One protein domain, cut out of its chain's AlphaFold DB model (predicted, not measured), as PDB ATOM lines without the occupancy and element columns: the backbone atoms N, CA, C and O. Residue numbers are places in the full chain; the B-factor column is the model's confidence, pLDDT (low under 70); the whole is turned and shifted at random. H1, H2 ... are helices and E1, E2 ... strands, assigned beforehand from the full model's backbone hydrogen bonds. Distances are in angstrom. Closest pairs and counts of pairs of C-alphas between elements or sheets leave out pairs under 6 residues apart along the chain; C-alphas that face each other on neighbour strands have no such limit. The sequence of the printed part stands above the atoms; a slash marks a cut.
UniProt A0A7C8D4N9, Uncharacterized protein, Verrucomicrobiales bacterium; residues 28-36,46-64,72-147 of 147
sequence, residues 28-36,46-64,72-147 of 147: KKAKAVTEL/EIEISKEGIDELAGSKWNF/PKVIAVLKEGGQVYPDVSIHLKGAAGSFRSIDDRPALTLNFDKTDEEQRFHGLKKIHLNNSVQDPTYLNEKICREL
ATOM      1  N   LYS A  28      17.627  27.761 251.721       61.59
ATOM      2  CA  LYS A  28      17.317  28.324 250.389       61.59
ATOM      3  C   LYS A  28      18.291  27.838 249.311       61.59
ATOM      4  O   LYS A  28      17.870  27.510 248.207       61.59
ATOM      5  N   LYS A  29      19.585  27.744 249.643       63.59
ATOM      6  CA  LYS A  29      20.608  27.223 248.719       63.59
ATOM      7  C   LYS A  29      20.404  25.743 248.407       63.59
ATOM      8  O   LYS A  29      20.514  25.360 247.249       63.59
ATOM      9  N   ALA A  30      20.109  24.925 249.418       68.44
ATOM     10  CA  ALA A  30      19.908  23.490 249.240       68.44
ATOM     11  C   ALA A  30      18.729  23.193 248.304       68.44
ATOM     12  O   ALA A  30      18.846  22.335 247.431       68.44
ATOM     13  N   LYS A  31      17.632  23.952 248.423       73.88
ATOM     14  CA  LYS A  31      16.471  23.822 247.536       73.88
ATOM     15  C   LYS A  31      16.812  24.156 246.081       73.88
ATOM     16  O   LYS A  31      16.610  23.312 245.218       73.88
ATOM     17  N   ALA A  32      17.405  25.324 245.827       75.69
ATOM     18  CA  ALA A  32      17.753  25.751 244.468       75.69
ATOM     19  C   ALA A  32      18.744  24.790 243.781       75.69
ATOM     20  O   ALA A  32      18.605  24.457 242.608       75.69
ATOM     21  N   VAL A  33      19.711  24.272 244.545       80.75
ATOM     22  CA  VAL A  33      20.638  23.227 244.090       80.75
ATOM     23  C   VAL A  33      19.911  21.924 243.776       80.75
ATOM     24  O   VAL A  33      20.238  21.265 242.797       80.75
ATOM     25  N   THR A  34      18.953  21.517 244.600       80.31
ATOM     26  CA  THR A  34      18.200  20.284 244.351       80.31
ATOM     27  C   THR A  34      17.406  20.413 243.057       80.31
ATOM     28  O   THR A  34      17.570  19.580 242.174       80.31
ATOM     29  N   GLU A  35      16.657  21.504 242.895       83.69
ATOM     30  CA  GLU A  35      15.832  21.770 241.711       83.69
ATOM     31  C   GLU A  35      16.650  21.829 240.414       83.69
ATOM     32  O   GLU A  35      16.223  21.279 239.400       83.69
ATOM     33  N   LEU A  36      17.844  22.436 240.440       85.94
ATOM     34  CA  LEU A  36      18.706  22.549 239.258       85.94
ATOM     35  C   LEU A  36      19.154  21.187 238.708       85.94
ATOM     36  O   LEU A  36      19.276  21.016 237.499       85.94
ATOM     37  N   GLU A  46      24.606  29.384 226.638       97.88
ATOM     38  CA  GLU A  46      25.441  30.117 225.695       97.88
ATOM     39  C   GLU A  46      26.451  30.950 226.487       97.88
ATOM     40  O   GLU A  46      26.098  31.614 227.465       97.88
ATOM     41  N   ILE A  47      27.723  30.888 226.093       97.75
ATOM     42  CA  ILE A  47      28.806  31.636 226.729       97.75
ATOM     43  C   ILE A  47      29.493  32.463 225.651       97.75
ATOM     44  O   ILE A  47      30.126  31.915 224.750       97.75
ATOM     45  N   GLU A  48      29.398  33.778 225.774       98.06
ATOM     46  CA  GLU A  48      30.074  34.726 224.898       98.06
ATOM     47  C   GLU A  48      31.349  35.222 225.580       98.06
ATOM     48  O   GLU A  48      31.309  35.820 226.658       98.06
ATOM     49  N   ILE A  49      32.491  34.970 224.944       97.31
ATOM     50  CA  ILE A  49      33.815  35.401 225.401       97.31
ATOM     51  C   ILE A  49      34.423  36.256 224.291       97.31
ATOM     52  O   ILE A  49      34.318  35.905 223.114       97.31
ATOM     53  N   SER A  50      35.060  37.375 224.647       97.81
ATOM     54  CA  SER A  50      35.783  38.182 223.661       97.81
ATOM     55  C   SER A  50      36.956  37.403 223.063       97.81
ATOM     56  O   SER A  50      37.473  36.461 223.669       97.81
ATOM     57  N   LYS A  51      37.420  37.821 221.882       97.12
ATOM     58  CA  LYS A  51      38.578  37.198 221.236       97.12
ATOM     59  C   LYS A  51      39.819  37.263 222.130       97.12
ATOM     60  O   LYS A  51      40.502  36.261 222.300       97.12
ATOM     61  N   GLU A  52      40.043  38.405 222.772       96.88
ATOM     62  CA  GLU A  52      41.146  38.613 223.711       96.88
ATOM     63  C   GLU A  52      41.036  37.668 224.916       96.88
ATOM     64  O   GLU A  52      42.040  37.138 225.384       96.88
ATOM     65  N   GLY A  53      39.812  37.407 225.392       96.50
ATOM     66  CA  GLY A  53      39.566  36.440 226.456       96.50
ATOM     67  C   GLY A  53      39.833  34.998 226.014       96.50
ATOM     68  O   GLY A  53      40.402  34.216 226.773       96.50
ATOM     69  N   ILE A  54      39.479  34.629 224.782       96.38
ATOM     70  CA  ILE A  54      39.836  33.314 224.230       96.38
ATOM     71  C   ILE A  54      41.357  33.157 224.148       96.38
ATOM     72  O   ILE A  54      41.882  32.143 224.613       96.38
ATOM     73  N   ASP A  55      42.066  34.173 223.654       95.19
ATOM     74  CA  ASP A  55      43.530  34.170 223.570       95.19
ATOM     75  C   ASP A  55      44.177  34.063 224.970       95.19
ATOM     76  O   ASP A  55      45.128  33.301 225.174       95.19
ATOM     77  N   GLU A  56      43.627  34.755 225.975       94.44
ATOM     78  CA  GLU A  56      44.079  34.646 227.367       94.44
ATOM     79  C   GLU A  56      43.848  33.230 227.933       94.44
ATOM     80  O   GLU A  56      44.738  32.647 228.568       94.44
ATOM     81  N   LEU A  57      42.677  32.638 227.674       94.44
ATOM     82  CA  LEU A  57      42.378  31.268 228.090       94.44
ATOM     83  C   LEU A  57      43.281  30.247 227.393       94.44
ATOM     84  O   LEU A  57      43.709  29.299 228.057       94.44
ATOM     85  N   ALA A  58      43.622  30.447 226.117       91.12
ATOM     86  CA  ALA A  58      44.542  29.590 225.364       91.12
ATOM     87  C   ALA A  58      45.954  29.557 225.980       91.12
ATOM     88  O   ALA A  58      46.643  28.536 225.928       91.12
ATOM     89  N   GLY A  59      46.366  30.633 226.660       85.94
ATOM     90  CA  GLY A  59      47.610  30.685 227.434       85.94
ATOM     91  C   GLY A  59      47.630  29.792 228.686       85.94
ATOM     92  O   GLY A  59      48.687  29.618 229.304       85.94
ATOM     93  N   SER A  60      46.494  29.209 229.080       85.06
ATOM     94  CA  SER A  60      46.382  28.364 230.273       85.06
ATOM     95  C   SER A  60      47.181  27.069 230.132       85.06
ATOM     96  O   SER A  60      46.954  26.268 229.230       85.06
ATOM     97  N   LYS A  61      48.068  26.798 231.097       80.75
ATOM     98  CA  LYS A  61      48.868  25.565 231.131       80.75
ATOM     99  C   LYS A  61      48.591  24.751 232.382       80.75
ATOM    100  O   LYS A  61      48.523  25.280 233.494       80.75
ATOM    101  N   TRP A  62      48.489  23.438 232.204       78.00
ATOM    102  CA  TRP A  62      48.579  22.504 233.312       78.00
ATOM    103  C   TRP A  62      50.018  22.009 233.453       78.00
ATOM    104  O   TRP A  62      50.517  21.304 232.584       78.00
ATOM    105  N   ASN A  63      50.663  22.350 234.570       74.00
ATOM    106  CA  ASN A  63      52.021  21.905 234.881       74.00
ATOM    107  C   ASN A  63      51.993  20.976 236.105       74.00
ATOM    108  O   ASN A  63      51.487  21.347 237.172       74.00
ATOM    109  N   PHE A  64      52.532  19.764 235.955       67.88
ATOM    110  CA  PHE A  64      52.717  18.816 237.054       67.88
ATOM    111  C   PHE A  64      53.911  19.245 237.919       67.88
ATOM    112  O   PHE A  64      54.986  19.512 237.395       67.88
ATOM    113  N   PRO A  72      44.510  31.956 234.464       90.81
ATOM    114  CA  PRO A  72      43.896  33.091 233.789       90.81
ATOM    115  C   PRO A  72      42.381  33.076 233.978       90.81
ATOM    116  O   PRO A  72      41.768  32.002 234.057       90.81
ATOM    117  N   LYS A  73      41.795  34.261 234.129       94.31
ATOM    118  CA  LYS A  73      40.363  34.429 234.378       94.31
ATOM    119  C   LYS A  73      39.857  35.519 233.468       94.31
ATOM    120  O   LYS A  73      40.291  36.656 233.591       94.31
ATOM    121  N   VAL A  74      38.867  35.174 232.668       96.88
ATOM    122  CA  VAL A  74      38.276  36.098 231.706       96.88
ATOM    123  C   VAL A  74      36.846  36.408 232.087       96.88
ATOM    124  O   VAL A  74      36.209  35.651 232.827       96.88
ATOM    125  N   ILE A  75      36.365  37.540 231.602       97.69
ATOM    126  CA  ILE A  75      34.979  37.953 231.755       97.69
ATOM    127  C   ILE A  75      34.197  37.519 230.519       97.69
ATOM    128  O   ILE A  75      34.690  37.611 229.396       97.69
ATOM    129  N   ALA A  76      32.991  37.018 230.750       97.88
ATOM    130  CA  ALA A  76      32.094  36.523 229.723       97.88
ATOM    131  C   ALA A  76      30.651  36.923 230.031       97.88
ATOM    132  O   ALA A  76      30.297  37.188 231.185       97.88
ATOM    133  N   VAL A  77      29.811  36.897 229.003       98.25
ATOM    134  CA  VAL A  77      28.355  36.958 229.158       98.25
ATOM    135  C   VAL A  77      27.815  35.540 229.051       98.25
ATOM    136  O   VAL A  77      28.165  34.805 228.130       98.25
ATOM    137  N   LEU A  78      26.974  35.140 230.003       98.12
ATOM    138  CA  LEU A  78      26.278  33.857 229.961       98.12
ATOM    139  C   LEU A  78      24.793  34.078 229.695       98.12
ATOM    140  O   LEU A  78      24.184  34.965 230.295       98.12
ATOM    141  N   LYS A  79      24.198  33.244 228.842       98.19
ATOM    142  CA  LYS A  79      22.754  33.227 228.589       98.19
ATOM    143  C   LYS A  79      22.191  31.826 228.830       98.19
ATOM    144  O   LYS A  79      22.789  30.839 228.413       98.19
ATOM    145  N   GLU A  80      21.051  31.743 229.510       96.62
ATOM    146  CA  GLU A  80      20.284  30.503 229.729       96.62
ATOM    147  C   GLU A  80      18.801  30.860 229.785       96.62
ATOM    148  O   GLU A  80      18.432  31.817 230.461       96.62
ATOM    149  N   GLY A  81      17.946  30.143 229.049       92.25
ATOM    150  CA  GLY A  81      16.489  30.287 229.177       92.25
ATOM    151  C   GLY A  81      15.936  31.711 228.980       92.25
ATOM    152  O   GLY A  81      14.899  32.043 229.548       92.25
ATOM    153  N   GLY A  82      16.626  32.569 228.219       92.62
ATOM    154  CA  GLY A  82      16.274  33.985 228.032       92.62
ATOM    155  C   GLY A  82      16.802  34.936 229.116       92.62
ATOM    156  O   GLY A  82      16.680  36.151 228.969       92.62
ATOM    157  N   GLN A  83      17.427  34.416 230.174       95.94
ATOM    158  CA  GLN A  83      18.130  35.208 231.175       95.94
ATOM    159  C   GLN A  83      19.561  35.500 230.718       95.94
ATOM    160  O   GLN A  83      20.264  34.614 230.230       95.94
ATOM    161  N   VAL A  84      20.003  36.742 230.920       97.31
ATOM    162  CA  VAL A  84      21.376  37.185 230.655       97.31
ATOM    163  C   VAL A  84      22.087  37.432 231.980       97.31
ATOM    164  O   VAL A  84      21.531  38.076 232.873       97.31
ATOM    165  N   TYR A  85      23.309  36.921 232.084       97.56
ATOM    166  CA  TYR A  85      24.219  37.096 233.210       97.56
ATOM    167  C   TYR A  85      25.478  37.801 232.700       97.56
ATOM    168  O   TYR A  85      26.332  37.151 232.082       97.56
ATOM    169  N   PRO A  86      25.593  39.125 232.885       97.25
ATOM    170  CA  PRO A  86      26.813  39.841 232.556       97.25
ATOM    171  C   PRO A  86      27.949  39.493 233.526       97.25
ATOM    172  O   PRO A  86      27.753  38.958 234.622       97.25
ATOM    173  N   ASP A  87      29.158  39.828 233.097       97.00
ATOM    174  CA  ASP A  87      30.362  39.845 233.919       97.00
ATOM    175  C   ASP A  87      30.688  38.541 234.670       97.00
ATOM    176  O   ASP A  87      31.200  38.540 235.796       97.00
ATOM    177  N   VAL A  88      30.414  37.397 234.039       98.06
ATOM    178  CA  VAL A  88      30.699  36.077 234.608       98.06
ATOM    179  C   VAL A  88      32.187  35.780 234.470       98.06
ATOM    180  O   VAL A  88      32.734  35.740 233.371       98.06
ATOM    181  N   SER A  89      32.856  35.515 235.593       97.44
ATOM    182  CA  SER A  89      34.278  35.168 235.591       97.44
ATOM    183  C   SER A  89      34.484  33.683 235.297       97.44
ATOM    184  O   SER A  89      34.063  32.820 236.084       97.44
ATOM    185  N   ILE A  90      35.192  33.391 234.206       97.12
ATOM    186  CA  ILE A  90      35.440  32.046 233.679       97.12
ATOM    187  C   ILE A  90      36.928  31.708 233.738       97.12
ATOM    188  O   ILE A  90      37.782  32.545 233.461       97.12
ATOM    189  N   HIS A  91      37.252  30.463 234.089       95.50
ATOM    190  CA  HIS A  91      38.590  29.901 233.883       95.50
ATOM    191  C   HIS A  91      38.543  28.408 233.562       95.50
ATOM    192  O   HIS A  91      37.619  27.699 233.984       95.50
ATOM    193  N   LEU A  92      39.591  27.924 232.887       95.75
ATOM    194  CA  LEU A  92      39.766  26.501 232.614       95.75
ATOM    195  C   LEU A  92      39.990  25.727 233.920       95.75
ATOM    196  O   LEU A  92      40.849  26.055 234.748       95.75
ATOM    197  N   LYS A  93      39.215  24.663 234.097       93.69
ATOM    198  CA  LYS A  93      39.312  23.709 235.199       93.69
ATOM    199  C   LYS A  93      40.023  22.450 234.715       93.69
ATOM    200  O   LYS A  93      39.911  22.040 233.568       93.69
ATOM    201  N   GLY A  94      40.733  21.804 235.630       90.06
ATOM    202  CA  GLY A  94      41.328  20.497 235.386       90.06
ATOM    203  C   GLY A  94      42.677  20.324 236.060       90.06
ATOM    204  O   GLY A  94      43.287  21.273 236.578       90.06
ATOM    205  N   ALA A  95      43.113  19.072 236.059       87.25
ATOM    206  CA  ALA A  95      44.427  18.643 236.503       87.25
ATOM    207  C   ALA A  95      44.957  17.539 235.567       87.25
ATOM    208  O   ALA A  95      44.516  17.449 234.419       87.25
ATOM    209  N   ALA A  96      45.869  16.695 236.067       84.00
ATOM    210  CA  ALA A  96      46.366  15.527 235.346       84.00
ATOM    211  C   ALA A  96      45.182  14.728 234.790       84.00
ATOM    212  O   ALA A  96      44.262  14.387 235.531       84.00
ATOM    213  N   GLY A  97      45.184  14.478 233.484       85.50
ATOM    214  CA  GLY A  97      44.163  13.680 232.807       85.50
ATOM    215  C   GLY A  97      42.875  14.418 232.424       85.50
ATOM    216  O   GLY A  97      42.287  14.061 231.405       85.50
ATOM    217  N   SER A  98      42.459  15.470 233.143       90.19
ATOM    218  CA  SER A  98      41.178  16.169 232.893       90.19
ATOM    219  C   SER A  98      41.295  17.544 232.240       90.19
ATOM    220  O   SER A  98      40.348  17.991 231.594       90.19
ATOM    221  N   PHE A  99      42.437  18.219 232.395       92.88
ATOM    222  CA  PHE A  99      42.661  19.517 231.763       92.88
ATOM    223  C   PHE A  99      42.680  19.381 230.235       92.88
ATOM    224  O   PHE A  99      43.273  18.434 229.710       92.88
ATOM    225  N   ARG A 100      42.045  20.328 229.538       94.00
ATOM    226  CA  ARG A 100      42.057  20.484 228.076       94.00
ATOM    227  C   ARG A 100      42.179  21.970 227.727       94.00
ATOM    228  O   ARG A 100      41.829  22.809 228.557       94.00
ATOM    229  N   SER A 101      42.698  22.260 226.533       92.88
ATOM    230  CA  SER A 101      42.758  23.622 225.980       92.88
ATOM    231  C   SER A 101      41.352  24.179 225.739       92.88
ATOM    232  O   SER A 101      40.383  23.417 225.707       92.88
ATOM    233  N   ILE A 102      41.254  25.495 225.537       94.50
ATOM    234  CA  ILE A 102      40.006  26.162 225.151       94.50
ATOM    235  C   ILE A 102      39.462  25.656 223.801       94.50
ATOM    236  O   ILE A 102      38.251  25.561 223.653       94.50
ATOM    237  N   ASP A 103      40.338  25.232 222.880       91.94
ATOM    238  CA  ASP A 103      39.977  24.755 221.528       91.94
ATOM    239  C   ASP A 103      39.521  23.284 221.449       91.94
ATOM    240  O   ASP A 103      39.266  22.770 220.362       91.94
ATOM    241  N   ASP A 104      39.469  22.573 222.577       92.38
ATOM    242  CA  ASP A 104      39.007  21.179 222.648       92.38
ATOM    243  C   ASP A 104      37.678  21.115 223.427       92.38
ATOM    244  O   ASP A 104      36.726  21.828 223.114       92.38
ATOM    245  N   ARG A 105      37.590  20.297 224.481       92.25
ATOM    246  CA  ARG A 105      36.442  20.229 225.386       92.25
ATOM    247  C   ARG A 105      36.904  20.470 226.822       92.25
ATOM    248  O   ARG A 105      37.072  19.517 227.600       92.25
ATOM    249  N   PRO A 106      37.175  21.730 227.196       95.56
ATOM    250  CA  PRO A 106      37.629  22.060 228.536       95.56
ATOM    251  C   PRO A 106      36.531  21.844 229.570       95.56
ATOM    252  O   PRO A 106      35.342  22.003 229.304       95.56
ATOM    253  N   ALA A 107      36.946  21.534 230.795       96.44
ATOM    254  CA  ALA A 107      36.100  21.802 231.944       96.44
ATOM    255  C   ALA A 107      36.213  23.292 232.297       96.44
ATOM    256  O   ALA A 107      37.306  23.860 232.246       96.44
ATOM    257  N   LEU A 108      35.116  23.920 232.712       97.25
ATOM    258  CA  LEU A 108      35.070  25.346 233.047       97.25
ATOM    259  C   LEU A 108      34.587  25.558 234.480       97.25
ATOM    260  O   LEU A 108      33.809  24.779 235.033       97.25
ATOM    261  N   THR A 109      35.049  26.639 235.098       97.06
ATOM    262  CA  THR A 109      34.465  27.155 236.340       97.06
ATOM    263  C   THR A 109      33.955  28.559 236.108       97.06
ATOM    264  O   THR A 109      34.733  29.428 235.718       97.06
ATOM    265  N   LEU A 110      32.680  28.773 236.416       97.69
ATOM    266  CA  LEU A 110      31.989  30.038 236.221       97.69
ATOM    267  C   LEU A 110      31.642  30.617 237.588       97.69
ATOM    268  O   LEU A 110      31.086  29.914 238.435       97.69
ATOM    269  N   ASN A 111      31.999  31.877 237.821       97.56
ATOM    270  CA  ASN A 111      31.692  32.605 239.049       97.56
ATOM    271  C   ASN A 111      30.835  33.813 238.685       97.56
ATOM    272  O   ASN A 111      31.272  34.670 237.923       97.56
ATOM    273  N   PHE A 112      29.644  33.869 239.264       97.19
ATOM    274  CA  PHE A 112      28.659  34.914 239.015       97.19
ATOM    275  C   PHE A 112      28.804  36.081 239.989       97.19
ATOM    276  O   PHE A 112      28.336  37.165 239.685       97.19
ATOM    277  N   ASP A 113      29.477  35.868 241.128       94.00
ATOM    278  CA  ASP A 113      29.568  36.826 242.231       94.00
ATOM    279  C   ASP A 113      30.869  37.641 242.269       94.00
ATOM    280  O   ASP A 113      31.264  38.132 243.325       94.00
ATOM    281  N   LYS A 114      31.600  37.698 241.147       89.38
ATOM    282  CA  LYS A 114      32.919  38.349 241.090       89.38
ATOM    283  C   LYS A 114      32.856  39.844 240.824       89.38
ATOM    284  O   LYS A 114      33.682  40.562 241.375       89.38
ATOM    285  N   THR A 115      31.901  40.262 240.008       86.44
ATOM    286  CA  THR A 115      31.687  41.667 239.648       86.44
ATOM    287  C   THR A 115      30.451  42.219 240.352       86.44
ATOM    288  O   THR A 115      30.475  43.341 240.843       86.44
ATOM    289  N   ASP A 116      29.413  41.392 240.487       89.31
ATOM    290  CA  ASP A 116      28.187  41.690 241.224       89.31
ATOM    291  C   ASP A 116      27.980  40.644 242.329       89.31
ATOM    292  O   ASP A 116      27.700  39.477 242.055       89.31
ATOM    293  N   GLU A 117      28.103  41.045 243.597       91.62
ATOM    294  CA  GLU A 117      27.955  40.135 244.739       91.62
ATOM    295  C   GLU A 117      26.545  39.548 244.895       91.62
ATOM    296  O   GLU A 117      26.387  38.538 245.602       91.62
ATOM    297  N   GLU A 118      25.525  40.115 244.254       93.31
ATOM    298  CA  GLU A 118      24.132  39.676 244.322       93.31
ATOM    299  C   GLU A 118      23.757  38.715 243.191       93.31
ATOM    300  O   GLU A 118      22.921  37.834 243.415       93.31
ATOM    301  N   GLN A 119      24.438  38.769 242.041       94.94
ATOM    302  CA  GLN A 119      24.150  37.916 240.885       94.94
ATOM    303  C   GLN A 119      24.245  36.413 241.216       94.94
ATOM    304  O   GLN A 119      25.219  35.920 241.805       94.94
ATOM    305  N   ARG A 120      23.217  35.638 240.843       94.69
ATOM    306  CA  ARG A 120      23.148  34.180 241.059       94.69
ATOM    307  C   ARG A 120      22.626  33.452 239.829       94.69
ATOM    308  O   ARG A 120      21.594  33.825 239.288       94.69
ATOM    309  N   PHE A 121      23.238  32.319 239.510       94.56
ATOM    310  CA  PHE A 121      22.715  31.349 238.550       94.56
ATOM    311  C   PHE A 121      21.932  30.267 239.293       94.56
ATOM    312  O   PHE A 121      22.528  29.499 240.045       94.56
ATOM    313  N   HIS A 122      20.601  30.246 239.178       92.56
ATOM    314  CA  HIS A 122      19.731  29.352 239.967       92.56
ATOM    315  C   HIS A 122      20.081  29.336 241.472       92.56
ATOM    316  O   HIS A 122      20.254  28.290 242.093       92.56
ATOM    317  N   GLY A 123      20.281  30.516 242.073       91.88
ATOM    318  CA  GLY A 123      20.663  30.648 243.489       91.88
ATOM    319  C   GLY A 123      22.130  30.312 243.813       91.88
ATOM    320  O   GLY A 123      22.552  30.436 244.970       91.88
ATOM    321  N   LEU A 124      22.933  29.934 242.814       92.56
ATOM    322  CA  LEU A 124      24.351  29.611 242.949       92.56
ATOM    323  C   LEU A 124      25.247  30.793 242.589       92.56
ATOM    324  O   LEU A 124      25.028  31.511 241.622       92.56
ATOM    325  N   LYS A 125      26.314  30.955 243.371       95.31
ATOM    326  CA  LYS A 125      27.401  31.911 243.099       95.31
ATOM    327  C   LYS A 125      28.412  31.372 242.087       95.31
ATOM    328  O   LYS A 125      29.157  32.130 241.477       95.31
ATOM    329  N   LYS A 126      28.481  30.046 241.959       95.25
ATOM    330  CA  LYS A 126      29.503  29.341 241.196       95.25
ATOM    331  C   LYS A 126      28.968  28.012 240.697       95.25
ATOM    332  O   LYS A 126      28.326  27.304 241.473       95.25
ATOM    333  N   ILE A 127      29.302  27.669 239.460       95.50
ATOM    334  CA  ILE A 127      29.070  26.340 238.889       95.50
ATOM    335  C   ILE A 127      30.342  25.819 238.218       95.50
ATOM    336  O   ILE A 127      31.237  26.586 237.844       95.50
ATOM    337  N   HIS A 128      30.411  24.501 238.073       95.31
ATOM    338  CA  HIS A 128      31.454  23.817 237.324       95.31
ATOM    339  C   HIS A 128      30.813  23.080 236.154       95.31
ATOM    340  O   HIS A 128      29.884  22.302 236.358       95.31
ATOM    341  N   LEU A 129      31.325  23.315 234.949       95.56
ATOM    342  CA  LEU A 129      30.966  22.555 233.759       95.56
ATOM    343  C   LEU A 129      32.064  21.519 233.553       95.56
ATOM    344  O   LEU A 129      33.165  21.846 233.112       95.56
ATOM    345  N   ASN A 130      31.804  20.288 233.980       95.25
ATOM    346  CA  ASN A 130      32.756  19.194 233.839       95.25
ATOM    347  C   ASN A 130      32.702  18.632 232.413       95.25
ATOM    348  O   ASN A 130      31.638  18.518 231.812       95.25
ATOM    349  N   ASN A 131      33.864  18.268 231.872       94.50
ATOM    350  CA  ASN A 131      33.970  17.658 230.545       94.50
ATOM    351  C   ASN A 131      33.835  16.126 230.567       94.50
ATOM    352  O   ASN A 131      33.829  15.516 229.502       94.50
ATOM    353  N   SER A 132      33.767  15.519 231.759       94.38
ATOM    354  CA  SER A 132      33.651  14.072 231.999       94.38
ATOM    355  C   SER A 132      34.611  13.219 231.167       94.38
ATOM    356  O   SER A 132      34.289  12.106 230.780       94.38
ATOM    357  N   VAL A 133      35.821  13.709 230.894       94.56
ATOM    358  CA  VAL A 133      36.716  13.073 229.910       94.56
ATOM    359  C   VAL A 133      37.197  11.661 230.288       94.56
ATOM    360  O   VAL A 133      37.732  10.941 229.454       94.56
ATOM    361  N   GLN A 134      37.016  11.262 231.548       92.88
ATOM    362  CA  GLN A 134      37.335   9.926 232.065       92.88
ATOM    363  C   GLN A 134      36.100   9.017 232.186       92.88
ATOM    364  O   GLN A 134      36.233   7.867 232.594       92.88
ATOM    365  N   ASP A 135      34.912   9.521 231.853       94.94
ATOM    366  CA  ASP A 135      33.648   8.793 231.893       94.94
ATOM    367  C   ASP A 135      32.946   8.901 230.527       94.94
ATOM    368  O   ASP A 135      32.266   9.894 230.262       94.94
ATOM    369  N   PRO A 136      33.068   7.882 229.655       93.31
ATOM    370  CA  PRO A 136      32.437   7.905 228.337       93.31
ATOM    371  C   PRO A 136      30.904   7.876 228.401       93.31
ATOM    372  O   PRO A 136      30.258   8.158 227.394       93.31
ATOM    373  N   THR A 137      30.313   7.537 229.553       95.06
ATOM    374  CA  THR A 137      28.854   7.496 229.723       95.06
ATOM    375  C   THR A 137      28.265   8.863 230.048       95.06
ATOM    376  O   THR A 137      27.091   9.090 229.774       95.06
ATOM    377  N   TYR A 138      29.061   9.779 230.613       92.25
ATOM    378  CA  TYR A 138      28.608  11.055 231.188       92.25
ATOM    379  C   TYR A 138      27.589  10.916 232.335       92.25
ATOM    380  O   TYR A 138      26.993  11.915 232.741       92.25
ATOM    381  N   LEU A 139      27.382   9.712 232.880       92.19
ATOM    382  CA  LEU A 139      26.356   9.445 233.890       92.19
ATOM    383  C   LEU A 139      26.911   9.341 235.311       92.19
ATOM    384  O   LEU A 139      26.142   9.522 236.255       92.19
ATOM    385  N   ASN A 140      28.213   9.103 235.504       93.88
ATOM    386  CA  ASN A 140      28.751   8.834 236.842       93.88
ATOM    387  C   ASN A 140      28.535  10.008 237.802       93.88
ATOM    388  O   ASN A 140      28.103   9.804 238.933       93.88
ATOM    389  N   GLU A 141      28.777  11.247 237.360       90.81
ATOM    390  CA  GLU A 141      28.553  12.426 238.211       90.81
ATOM    391  C   GLU A 141      27.075  12.592 238.593       90.81
ATOM    392  O   GLU A 141      26.768  13.021 239.706       90.81
ATOM    393  N   LYS A 142      26.159  12.229 237.688       89.00
ATOM    394  CA  LYS A 142      24.714  12.313 237.908       89.00
ATOM    395  C   LYS A 142      24.244  11.243 238.890       89.00
ATOM    396  O   LYS A 142      23.586  11.586 239.865       89.00
ATOM    397  N   ILE A 143      24.634   9.988 238.676       90.88
ATOM    398  CA  ILE A 143      24.256   8.862 239.540       90.88
ATOM    399  C   ILE A 143      24.836   9.053 240.942       90.88
ATOM    400  O   ILE A 143      24.099   9.012 241.920       90.88
ATOM    401  N   CYS A 144      26.137   9.339 241.060       91.31
ATOM    402  CA  CYS A 144      26.791   9.501 242.363       91.31
ATOM    403  C   CYS A 144      26.274  10.701 243.164       91.31
ATOM    404  O   CYS A 144      26.484  10.757 244.369       91.31
ATOM    405  N   ARG A 145      25.632  11.677 242.514       86.56
ATOM    406  CA  ARG A 145      24.975  12.793 243.199       86.56
ATOM    407  C   ARG A 145      23.652  12.385 243.858       86.56
ATOM    408  O   ARG A 145      23.213  13.073 244.775       86.56
ATOM    409  N   GLU A 146      22.999  11.348 243.342       85.38
ATOM    410  CA  GLU A 146      21.696  10.863 243.813       85.38
ATOM    411  C   GLU A 146      21.818   9.781 244.899       85.38
ATOM    412  O   GLU A 146      20.815   9.456 245.533       85.38
ATOM    413  N   LEU A 147      23.031   9.255 245.112       85.06
ATOM    414  CA  LEU A 147      23.397   8.350 246.207       85.06
ATOM    415  C   LEU A 147      23.675   9.122 247.505       85.06
ATOM    416  O   LEU A 147      23.282   8.603 248.573       85.06
TER     417      LEU A 147
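What this domain is: This is residues 28 to 36, 46 to 64 and 72 to 147 of the 147 residues of an uncharacterized protein of Verrucomicrobiales bacterium (UniProt A0A7C8D4N9). A single strongly twisted sheet of five antiparallel strands makes the body, with E4 and E5 nearest to the mean of the C-alphas, and the short helix H2 packs on it where E2 begins, near Val 74. Two more short helices lie off the sheet: H3 at the far end of the link that leaves E5, where residues 142 to 147 stick out, and H1 as a separate piece before the first cut. The printed part has 104 residues, with three named helices and five named strands in the order H1 E1 H2 E2 E3 E4 E5 H3; the sheet's order is E1 E2 E3 E4 E5, and the class is mixed, helices and strands. The whole is compact, with a radius of gyration of the C-alphas of 14.7 A and spans of 38 by 33 by 24 A.

Where its parts are: H1 is residues 28 to 36, 12.6 A long, from C-alpha 28 at (17.317, 28.324, 250.389). After the first cut come E1, residues 46 to 49, 9.9 A, and H2, residues 51 to 58, 10.5 A. After the second cut E2 is residues 74 to 80, 18.9 A, and E3 is residues 83 to 93, 24.4 A, with C-alpha 93 at (39.312, 23.709, 235.199). E4 is residues 107 to 111, 13.7 A, and E5 is residues 126 to 129, 10.2 A. H3 is residues 140 to 146, 10.1 A, ending with C-alpha 146 at (21.696, 10.863, 243.813).

How they stand to each other: From edge to edge of the sheet the strands' lines turn by 100 degrees. E1 and E2 are antiparallel at 160 degrees, with N 48 and O 77 within hydrogen-bond range at 2.9 A. E2 to E5 form a meander, each strand the antiparallel neighbour of the one before. In the hairpin E2 and E3, N 76 and O 88 are 2.9 A apart; E3 bends by 78 degrees at residue 87. In the hairpin E3 and E4, N 93 and O 107 are 2.8 A apart, and in the hairpin E4 and E5, N 108 and O 129 are 2.9 A apart. H2 is on the sheet at a height of 8.3 A, only just over E3 alone, with 4 of its C-alphas on E3 and 2 on E2; its closest C-alphas to E2 are those of Gly 53 and Val 74, 5.4 A. H1 and H3 are not on the sheet, and they are apart from each other. Every O i to N i+4 pair is within hydrogen-bond range in H1 and H2; in H3 it is 2 of 3.

The domain as a whole: The C-alphas farthest apart, of Glu 52 and Leu 147, are 41.7 A apart. Residues 37 to 45 and 65 to 71 are not printed; the gaps between C-alphas are 16.9 A and 17.1 A. The links E3 to E4 and E4 to E5 are long. The mean pLDDT of the printed part is 91.5; residues 28 to 30 and residue 64 are under 70.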